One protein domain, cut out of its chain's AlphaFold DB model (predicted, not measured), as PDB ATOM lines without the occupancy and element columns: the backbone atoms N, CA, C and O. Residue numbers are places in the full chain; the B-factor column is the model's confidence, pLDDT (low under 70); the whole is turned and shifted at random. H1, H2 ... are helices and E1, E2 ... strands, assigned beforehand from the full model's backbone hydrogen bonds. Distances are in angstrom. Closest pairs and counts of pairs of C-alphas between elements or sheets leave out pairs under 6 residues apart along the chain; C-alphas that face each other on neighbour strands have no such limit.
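This is residues 2 to 74 of the 151 residues of an uncharacterized protein of Bacteroides graminisolvens DSM 19988 = JCM 15093 (UniProt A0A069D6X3). A small three-stranded antiparallel sheet stands at one end of a loose, elongated layout, with the short helix H2 near it, while the longer helix H1 stands away from the sheet toward the other end. The opening stretch, residues 2 to 22, has no named element; residues 7 to 8 pair with E1, and the loop of residues 15 to 20 sticks out. The 73 printed residues include two named helices and three named strands in the order H1, E1, E2, H2, E3, with the sheet order E1, E2, E3. The class is mixed, with under half of the residues in named elements; the whole is loose, with a radius of gyration of the C-alphas of 14.1 A, and only just flat, spanning 43 by 28 by 15 A.

H1, residues 23 to 33, begins at C-alpha 23 (126.993, 106.347, 81.241) and is 14.9 A long. E1, residues 41 to 46, is 15.6 A long, and E2, residues 54 to 58, is 10.5 A. H2 is residues 62 to 66. E3, residues 70 to 72, ends at C-alpha 72 (112.872, 83.506, 84.491).

E1 and E2 form a hairpin, antiparallel at 158 degrees, with N 45 and O 56 2.7 A apart. E2 and E3 are antiparallel at 157 degrees, with N 57 and O 71 2.9 A apart. H2 is on the sheet at a height of 4.7 A, over none of its strands; its closest C-alphas to E2 are Trp 64 and Tyr 58, 6.0 A apart. H1 is not on the sheet, and is apart from E2, E3 and H2. In H1 and H2 every O i to N i+4 pair is within hydrogen-bond range.

The two C-alphas farthest apart, those of Gly 15 and Leu 74, are 43.7 A apart. The printed part has no cut, and no link between named elements is long. Confidence is under 70 at residues 2 to 4, 48 to 51 and 74.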
ATOM      1  N   GLY A   2     111.879 106.990  83.042       57.28
ATOM      2  CA  GLY A   2     113.067 106.619  83.827       57.28
ATOM      3  C   GLY A   2     113.237 105.154  84.244       57.28
ATOM      4  O   GLY A   2     113.545 104.904  85.403       57.28
ATOM      5  N   ARG A   3     113.086 104.173  83.347       55.59
ATOM      6  CA  ARG A   3     113.573 102.811  83.634       55.59
ATOM      7  C   ARG A   3     114.317 102.235  82.436       55.59
ATOM      8  O   ARG A   3     113.696 101.695  81.534       55.59
ATOM      9  N   GLU A   4     115.640 102.314  82.466       61.19
ATOM     10  CA  GLU A   4     116.490 101.369  81.742       61.19
ATOM     11  C   GLU A   4     117.468 100.755  82.745       61.19
ATOM     12  O   GLU A   4     118.537 101.321  82.968       61.19
ATOM     13  N   PRO A   5     117.137  99.628  83.398       71.12
ATOM     14  CA  PRO A   5     118.053  98.994  84.331       71.12
ATOM     15  C   PRO A   5     119.078  98.162  83.549       71.12
ATOM     16  O   PRO A   5     119.197  96.969  83.764       71.12
ATOM     17  N   LYS A   6     119.774  98.759  82.574       85.12
ATOM     18  CA  LYS A   6     120.884  98.095  81.878       85.12
ATOM     19  C   LYS A   6     122.081  98.071  82.822       85.12
ATOM     20  O   LYS A   6     122.582  99.125  83.211       85.12
ATOM     21  N   GLU A   7     122.543  96.879  83.166       87.31
ATOM     22  CA  GLU A   7     123.735  96.687  83.992       87.31
ATOM     23  C   GLU A   7     124.922  96.437  83.065       87.31
ATOM     24  O   GLU A   7     125.091  95.340  82.535       87.31
ATOM     25  N   TRP A   8     125.704  97.479  82.798       87.75
ATOM     26  CA  TRP A   8     126.816  97.415  81.851       87.75
ATOM     27  C   TRP A   8     127.975  96.587  82.396       87.75
ATOM     28  O   TRP A   8     128.288  96.643  83.587       87.75
ATOM     29  N   LEU A   9     128.624  95.832  81.508       86.94
ATOM     30  CA  LEU A   9     129.876  95.159  81.825       86.94
ATOM     31  C   LEU A   9     130.931  96.187  82.265       86.94
ATOM     32  O   LEU A   9     130.937  97.317  81.765       86.94
ATOM     33  N   PRO A  10     131.836  95.808  83.184       84.12
ATOM     34  CA  PRO A  10     132.907  96.691  83.608       84.12
ATOM     35  C   PRO A  10     133.813  97.032  82.422       84.12
ATOM     36  O   PRO A  10     134.182  96.160  81.637       84.12
ATOM     37  N   ALA A  11     134.196  98.300  82.318       84.38
ATOM     38  CA  ALA A  11     135.137  98.780  81.318       84.38
ATOM     39  C   ALA A  11     136.152  99.713  81.974       84.38
ATOM     40  O   ALA A  11     135.802 100.510  82.849       84.38
ATOM     41  N   SER A  12     137.416  99.610  81.572       83.69
ATOM     42  CA  SER A  12     138.473 100.480  82.077       83.69
ATOM     43  C   SER A  12     138.471 101.813  81.329       83.69
ATOM     44  O   SER A  12     138.427 101.848  80.104       83.69
ATOM     45  N   VAL A  13     138.550 102.919  82.074       84.44
ATOM     46  CA  VAL A  13     138.769 104.266  81.525       84.44
ATOM     47  C   VAL A  13     140.174 104.703  81.929       84.44
ATOM     48  O   VAL A  13     140.456 104.886  83.117       84.44
ATOM     49  N   SER A  14     141.080 104.815  80.959       83.94
ATOM     50  CA  SER A  14     142.471 105.198  81.214       83.94
ATOM     51  C   SER A  14     142.570 106.656  81.677       83.94
ATOM     52  O   SER A  14     141.825 107.521  81.227       83.94
ATOM     53  N   GLY A  15     143.480 106.928  82.618       84.50
ATOM     54  CA  GLY A  15     143.743 108.287  83.114       84.50
ATOM     55  C   GLY A  15     142.627 108.914  83.962       84.50
ATOM     56  O   GLY A  15     142.702 110.096  84.273       84.50
ATOM     57  N   ASN A  16     141.602 108.147  84.347       84.69
ATOM     58  CA  ASN A  16     140.435 108.680  85.051       84.69
ATOM     59  C   ASN A  16     140.535 108.622  86.590       84.69
ATOM     60  O   ASN A  16     139.577 108.974  87.264       84.69
ATOM     61  N   ASN A  17     141.657 108.168  87.166       84.25
ATOM     62  CA  ASN A  17     142.004 108.219  88.603       84.25
ATOM     63  C   ASN A  17     140.848 107.973  89.610       84.25
ATOM     64  O   ASN A  17     140.777 108.618  90.652       84.25
ATOM     65  N   GLY A  18     139.932 107.043  89.311       81.38
ATOM     66  CA  GLY A  18     138.776 106.737  90.169       81.38
ATOM     67  C   GLY A  18     137.649 107.782  90.170       81.38
ATOM     68  O   GLY A  18     136.700 107.643  90.937       81.38
ATOM     69  N   SER A  19     137.724 108.808  89.319       88.12
ATOM     70  CA  SER A  19     136.660 109.789  89.106       88.12
ATOM     71  C   SER A  19     135.393 109.133  88.545       88.12
ATOM     72  O   SER A  19     135.445 108.106  87.862       88.12
ATOM     73  N   TYR A  20     134.237 109.739  88.812       86.56
ATOM     74  CA  TYR A  20     132.950 109.261  88.313       86.56
ATOM     75  C   TYR A  20     132.926 109.213  86.776       86.56
ATOM     76  O   TYR A  20     133.251 110.197  86.110       86.56
ATOM     77  N   VAL A  21     132.502 108.076  86.216       85.81
ATOM     78  CA  VAL A  21     132.357 107.877  84.768       85.81
ATOM     79  C   VAL A  21     130.876 107.979  84.388       85.81
ATOM     80  O   VAL A  21     130.077 107.169  84.866       85.81
ATOM     81  N   PRO A  22     130.484 108.922  83.515       86.94
ATOM     82  CA  PRO A  22     129.114 109.004  83.026       86.94
ATOM     83  C   PRO A  22     128.778 107.843  82.076       86.94
ATOM     84  O   PRO A  22     129.646 107.247  81.434       86.94
ATOM     85  N   LEU A  23     127.483 107.531  81.958       82.81
ATOM     86  CA  LEU A  23     126.993 106.347  81.241       82.81
ATOM     87  C   LEU A  23     127.403 106.297  79.760       82.81
ATOM     88  O   LEU A  23     127.692 105.223  79.243       82.81
ATOM     89  N   ASN A  24     127.440 107.443  79.076       84.88
ATOM     90  CA  ASN A  24     127.863 107.528  77.675       84.88
ATOM     91  C   ASN A  24     129.331 107.107  77.500       84.88
ATOM     92  O   ASN A  24     129.643 106.309  76.621       84.88
ATOM     93  N   THR A  25     130.214 107.581  78.380       87.00
ATOM     94  CA  THR A  25     131.629 107.212  78.405       87.00
ATOM     95  C   THR A  25     131.788 105.737  78.743       87.00
ATOM     96  O   THR A  25     132.562 105.050  78.076       87.00
ATOM     97  N   LEU A  26     131.029 105.227  79.719       84.50
ATOM     98  CA  LEU A  26     131.041 103.808  80.073       84.50
ATOM     99  C   LEU A  26     130.603 102.929  78.893       84.50
ATOM    100  O   LEU A  26     131.264 101.938  78.606       84.50
ATOM    101  N   MET A  27     129.539 103.309  78.179       82.88
ATOM    102  CA  MET A  27     129.043 102.580  77.010       82.88
ATOM    103  C   MET A  27     130.104 102.495  75.905       82.88
ATOM    104  O   MET A  27     130.348 101.411  75.379       82.88
ATOM    105  N   THR A  28     130.783 103.605  75.593       85.00
ATOM    106  CA  THR A  28     131.878 103.616  74.610       85.00
ATOM    107  C   THR A  28     133.036 102.714  75.036       85.00
ATOM    108  O   THR A  28     133.534 101.936  74.224       85.00
ATOM    109  N   HIS A  29     133.448 102.776  76.305       86.12
ATOM    110  CA  HIS A  29     134.551 101.952  76.801       86.12
ATOM    111  C   HIS A  29     134.173 100.472  76.869       86.12
ATOM    112  O   HIS A  29     134.980  99.637  76.479       86.12
ATOM    113  N   ALA A  30     132.948 100.131  77.275       85.06
ATOM    114  CA  ALA A  30     132.464  98.753  77.281       85.06
ATOM    115  C   ALA A  30     132.463  98.161  75.866       85.06
ATOM    116  O   ALA A  30     132.967  97.061  75.661       85.06
ATOM    117  N   SER A  31     131.992  98.904  74.861       82.94
ATOM    118  CA  SER A  31     132.081  98.463  73.462       82.94
ATOM    119  C   SER A  31     133.526  98.309  72.965       82.94
ATOM    120  O   SER A  31     133.794  97.431  72.148       82.94
ATOM    121  N   GLY A  32     134.465  99.123  73.459       83.69
ATOM    122  CA  GLY A  32     135.893  98.990  73.150       83.69
ATOM    123  C   GLY A  32     136.565  97.794  73.837       83.69
ATOM    124  O   GLY A  32     137.375  97.107  73.221       83.69
ATOM    125  N   SER A  33     136.215  97.516  75.097       86.69
ATOM    126  CA  SER A  33     136.728  96.372  75.866       86.69
ATOM    127  C   SER A  33     136.195  95.026  75.365       86.69
ATOM    128  O   SER A  33     136.855  94.006  75.561       86.69
ATOM    129  N   TYR A  34     135.037  95.018  74.696       84.25
ATOM    130  CA  TYR A  34     134.397  93.819  74.150       84.25
ATOM    131  C   TYR A  34     134.090  93.986  72.645       84.25
ATOM    132  O   TYR A  34     132.942  94.237  72.268       84.25
ATOM    133  N   PRO A  35     135.096  93.848  71.756       82.62
ATOM    134  CA  PRO A  35     134.913  94.040  70.319       82.62
ATOM    135  C   PRO A  35     133.848  93.108  69.726       82.62
ATOM    136  O   PRO A  35     133.863  91.900  69.956       82.62
ATOM    137  N   GLY A  36     132.927  93.667  68.938       83.31
ATOM    138  CA  GLY A  36     131.836  92.913  68.302       83.31
ATOM    139  C   GLY A  36     130.639  92.618  69.213       83.31
ATOM    140  O   GLY A  36     129.643  92.064  68.744       83.31
ATOM    141  N   GLU A  37     130.692  93.017  70.486       85.56
ATOM    142  CA  GLU A  37     129.563  92.926  71.404       85.56
ATOM    143  C   GLU A  37     128.707  94.201  71.328       85.56
ATOM    144  O   GLU A  37     129.099  95.279  71.774       85.56
ATOM    145  N   THR A  38     127.512  94.087  70.748       86.81
ATOM    146  CA  THR A  38     126.576  95.216  70.588       86.81
ATOM    147  C   THR A  38     125.716  95.459  71.827       86.81
ATOM    148  O   THR A  38     125.069  96.502  71.951       86.81
ATOM    149  N   LYS A  39     125.697  94.499  72.758       88.50
ATOM    150  CA  LYS A  39     124.902  94.537  73.984       88.50
ATOM    151  C   LYS A  39     125.744  94.138  75.207       88.50
ATOM    152  O   LYS A  39     125.391  93.168  75.881       88.50
ATOM    153  N   PRO A  40     126.827  94.873  75.546       89.62
ATOM    154  CA  PRO A  40     127.712  94.555  76.671       89.62
ATOM    155  C   PRO A  40     127.077  94.961  78.014       89.62
ATOM    156  O   PRO A  40     127.664  95.676  78.821       89.62
ATOM    157  N   TYR A  41     125.835  94.543  78.240       89.25
ATOM    158  CA  TYR A  41     125.061  94.804  79.443       89.25
ATOM    159  C   TYR A  41     124.125  93.634  79.727       89.25
ATOM    160  O   TYR A  41     123.585  93.023  78.802       89.25
ATOM    161  N   ALA A  42     123.907  93.333  81.003       89.38
ATOM    162  CA  ALA A  42     122.790  92.509  81.429       89.38
ATOM    163  C   ALA A  42     121.489  93.324  81.355       89.38
ATOM    164  O   ALA A  42     121.475  94.543  81.560       89.38
ATOM    165  N   LEU A  43     120.392  92.642  81.022       89.19
ATOM    166  CA  LEU A  43     119.082  93.261  80.819       89.19
ATOM    167  C   LEU A  43     118.030  92.564  81.700       89.19
ATOM    168  O   LEU A  43     117.534  91.496  81.341       89.19
ATOM    169  N   PRO A  44     117.666  93.136  82.853       86.50
ATOM    170  CA  PRO A  44     116.519  92.711  83.633       86.50
ATOM    171  C   PRO A  44     115.216  93.252  83.023       86.50
ATOM    172  O   PRO A  44     115.048  94.446  82.777       86.50
ATOM    173  N   VAL A  45     114.256  92.355  82.822       85.69
ATOM    174  CA  VAL A  45     112.881  92.652  82.416       85.69
ATOM    175  C   VAL A  45     112.006  92.632  83.660       85.69
ATOM    176  O   VAL A  45     111.900  91.612  84.341       85.69
ATOM    177  N   SER A  46     111.376  93.764  83.959       80.75
ATOM    178  CA  SER A  46     110.524  93.936  85.141       80.75
ATOM    179  C   SER A  46     109.046  93.983  84.766       80.75
ATOM    180  O   SER A  46     108.688  94.341  83.644       80.75
ATOM    181  N   GLU A  47     108.173  93.641  85.711       73.56
ATOM    182  CA  GLU A  47     106.729  93.831  85.544       73.56
ATOM    183  C   GLU A  47     106.333  95.320  85.573       73.56
ATOM    184  O   GLU A  47     106.994  96.144  86.208       73.56
ATOM    185  N   SER A  48     105.199  95.673  84.956       68.69
ATOM    186  CA  SER A  48     104.654  97.046  84.946       68.69
ATOM    187  C   SER A  48     104.063  97.507  86.293       68.69
ATOM    188  O   SER A  48     103.439  98.562  86.367       68.69
ATOM    189  N   SER A  49     104.231  96.719  87.360       68.12
ATOM    190  CA  SER A  49     103.722  97.002  88.706       68.12
ATOM    191  C   SER A  49     104.609  98.013  89.455       68.12
ATOM    192  O   SER A  49     105.829  98.053  89.233       68.12
ATOM    193  N   PRO A  50     104.052  98.778  90.418       69.56
ATOM    194  CA  PRO A  50     104.826  99.624  91.328       69.56
ATOM    195  C   PRO A  50     105.938  98.875  92.075       69.56
ATOM    196  O   PRO A  50     106.958  99.474  92.401       69.56
ATOM    197  N   LEU A  51     105.772  97.564  92.293       69.75
ATOM    198  CA  LEU A  51     106.712  96.713  93.032       69.75
ATOM    199  C   LEU A  51     108.022  96.410  92.284       69.75
ATOM    200  O   LEU A  51     108.933  95.849  92.883       69.75
ATOM    201  N   ASN A  52     108.124  96.768  90.998       70.75
ATOM    202  CA  ASN A  52     109.348  96.681  90.190       70.75
ATOM    203  C   ASN A  52     110.093  95.330  90.288       70.75
ATOM    204  O   ASN A  52     111.321  95.283  90.359       70.75
ATOM    205  N   ARG A  53     109.358  94.214  90.327       75.19
ATOM    206  CA  ARG A  53     109.967  92.884  90.436       75.19
ATOM    207  C   ARG A  53     110.484  92.408  89.078       75.19
ATOM    208  O   ARG A  53     109.768  92.465  88.078       75.19
ATOM    209  N   VAL A  54     111.706  91.873  89.072       78.62
ATOM    210  CA  VAL A  54     112.335  91.248  87.898       78.62
ATOM    211  C   VAL A  54     111.605  89.945  87.551       78.62
ATOM    212  O   VAL A  54     111.534  89.028  88.373       78.62
ATOM    213  N   LEU A  55     111.055  89.875  86.339       78.19
ATOM    214  CA  LEU A  55     110.428  88.687  85.756       78.19
ATOM    215  C   LEU A  55     111.463  87.812  85.054       78.19
ATOM    216  O   LEU A  55     111.458  86.590  85.218       78.19
ATOM    217  N   GLU A  56     112.352  88.450  84.297       85.50
ATOM    218  CA  GLU A  56     113.394  87.789  83.522       85.50
ATOM    219  C   GLU A  56     114.701  88.558  83.640       85.50
ATOM    220  O   GLU A  56     114.696  89.784  83.678       85.50
ATOM    221  N   GLN A  57     115.822  87.853  83.670       89.06
ATOM    222  CA  GLN A  57     117.144  88.460  83.652       89.06
ATOM    223  C   GLN A  57     117.943  87.858  82.505       89.06
ATOM    224  O   GLN A  57     118.211  86.655  82.481       89.06
ATOM    225  N   TYR A  58     118.293  88.691  81.531       90.25
ATOM    226  CA  TYR A  58     119.242  88.329  80.490       90.25
ATOM    227  C   TYR A  58     120.656  88.576  81.000       90.25
ATOM    228  O   TYR A  58     120.940  89.645  81.546       90.25
ATOM    229  N   GLY A  59     121.537  87.598  80.787       88.94
ATOM    230  CA  GLY A  59     122.968  87.785  80.993       88.94
ATOM    231  C   GLY A  59     123.553  88.836  80.039       88.94
ATOM    232  O   GLY A  59     122.888  89.248  79.080       88.94
ATOM    233  N   PRO A  60     124.791  89.284  80.295       89.50
ATOM    234  CA  PRO A  60     125.459  90.241  79.434       89.50
ATOM    235  C   PRO A  60     125.749  89.646  78.055       89.50
ATOM    236  O   PRO A  60     126.167  88.494  77.933       89.50
ATOM    237  N   GLY A  61     125.549  90.457  77.020       89.62
ATOM    238  CA  GLY A  61     125.919  90.131  75.651       89.62
ATOM    239  C   GLY A  61     124.759  89.795  74.716       89.62
ATOM    240  O   GLY A  61     123.674  89.350  75.111       89.62
ATOM    241  N   GLN A  62     125.005  89.972  73.421       89.81
ATOM    242  CA  GLN A  62     124.021  89.778  72.364       89.81
ATOM    243  C   GLN A  62     123.588  88.320  72.226       89.81
ATOM    244  O   GLN A  62     122.450  88.063  71.847       89.81
ATOM    245  N   ALA A  63     124.447  87.357  72.577       90.56
ATOM    246  CA  ALA A  63     124.101  85.939  72.539       90.56
ATOM    247  C   ALA A  63     122.948  85.606  73.500       90.56
ATOM    248  O   ALA A  63     122.033  84.875  73.117       90.56
ATOM    249  N   TRP A  64     122.954  86.179  74.709       90.56
ATOM    250  CA  TRP A  64     121.868  86.012  75.678       90.56
ATOM    251  C   TRP A  64     120.579  86.661  75.169       90.56
ATOM    252  O   TRP A  64     119.519  86.032  75.137       90.56
ATOM    253  N   GLN A  65     120.686  87.906  74.708       90.19
ATOM    254  CA  GLN A  65     119.533  88.729  74.355       90.19
ATOM    255  C   GLN A  65     118.890  88.331  73.014       90.19
ATOM    256  O   GLN A  65     117.667  88.266  72.924       90.19
ATOM    257  N   ASN A  66     119.672  88.008  71.980       91.62
ATOM    258  CA  ASN A  66     119.151  87.659  70.649       91.62
ATOM    259  C   ASN A  66     118.565  86.241  70.605       91.62
ATOM    260  O   ASN A  66     117.604  85.996  69.885       91.62
ATOM    261  N   ASN A  67     119.100  85.313  71.405       89.06
ATOM    262  CA  ASN A  67     118.614  83.929  71.453       89.06
ATOM    263  C   ASN A  67     117.544  83.694  72.529       89.06
ATOM    264  O   ASN A  67     117.260  82.543  72.862       89.06
ATOM    265  N   SER A  68     116.969  84.757  73.105       86.19
ATOM    266  CA  SER A  68     115.950  84.657  74.161       86.19
ATOM    267  C   SER A  68     116.378  83.778  75.350       86.19
ATOM    268  O   SER A  68     115.563  83.072  75.947       86.19
ATOM    269  N   ARG A  69     117.672  83.793  75.693       86.25
ATOM    270  CA  ARG A  69     118.205  83.079  76.855       86.25
ATOM    271  C   ARG A  69     118.087  84.019  78.049       86.25
ATOM    272  O   ARG A  69     118.912  84.904  78.218       86.25
ATOM    273  N   SER A  70     117.044  83.862  78.851       87.50
ATOM    274  CA  SER A  70     116.863  84.604  80.101       87.50
ATOM    275  C   SER A  70     116.613  83.641  81.256       87.50
ATOM    276  O   SER A  70     116.003  82.582  81.083       87.50
ATOM    277  N   ALA A  71     117.076  84.005  82.450       81.56
ATOM    278  CA  ALA A  71     116.645  83.355  83.678       81.56
ATOM    279  C   ALA A  71     115.274  83.923  84.067       81.56
ATOM    280  O   ALA A  71     115.146  85.130  84.271       81.56
ATOM    281  N   LYS A  72     114.240  83.079  84.154       81.19
ATOM    282  CA  LYS A  72     112.872  83.506  84.491       81.19
ATOM    283  C   LYS A  72     112.579  83.191  85.956       81.19
ATOM    284  O   LYS A  72     112.669  82.039  86.361       81.19
ATOM    285  N   LYS A  73     112.233  84.204  86.755       71.25
ATOM    286  CA  LYS A  73     112.120  84.077  88.222       71.25
ATOM    287  C   LYS A  73     110.797  83.468  88.688       71.25
ATOM    288  O   LYS A  73     110.755  82.781  89.700       71.25
ATOM    289  N   LEU A  74     109.718  83.708  87.945       69.88
ATOM    290  CA  LEU A  74     108.390  83.131  88.205       69.88
ATOM    291  C   LEU A  74     108.146  81.858  87.384       69.88
ATOM    292  O   LEU A  74     107.006  81.531  87.056       69.88
TER     293      LEU A  74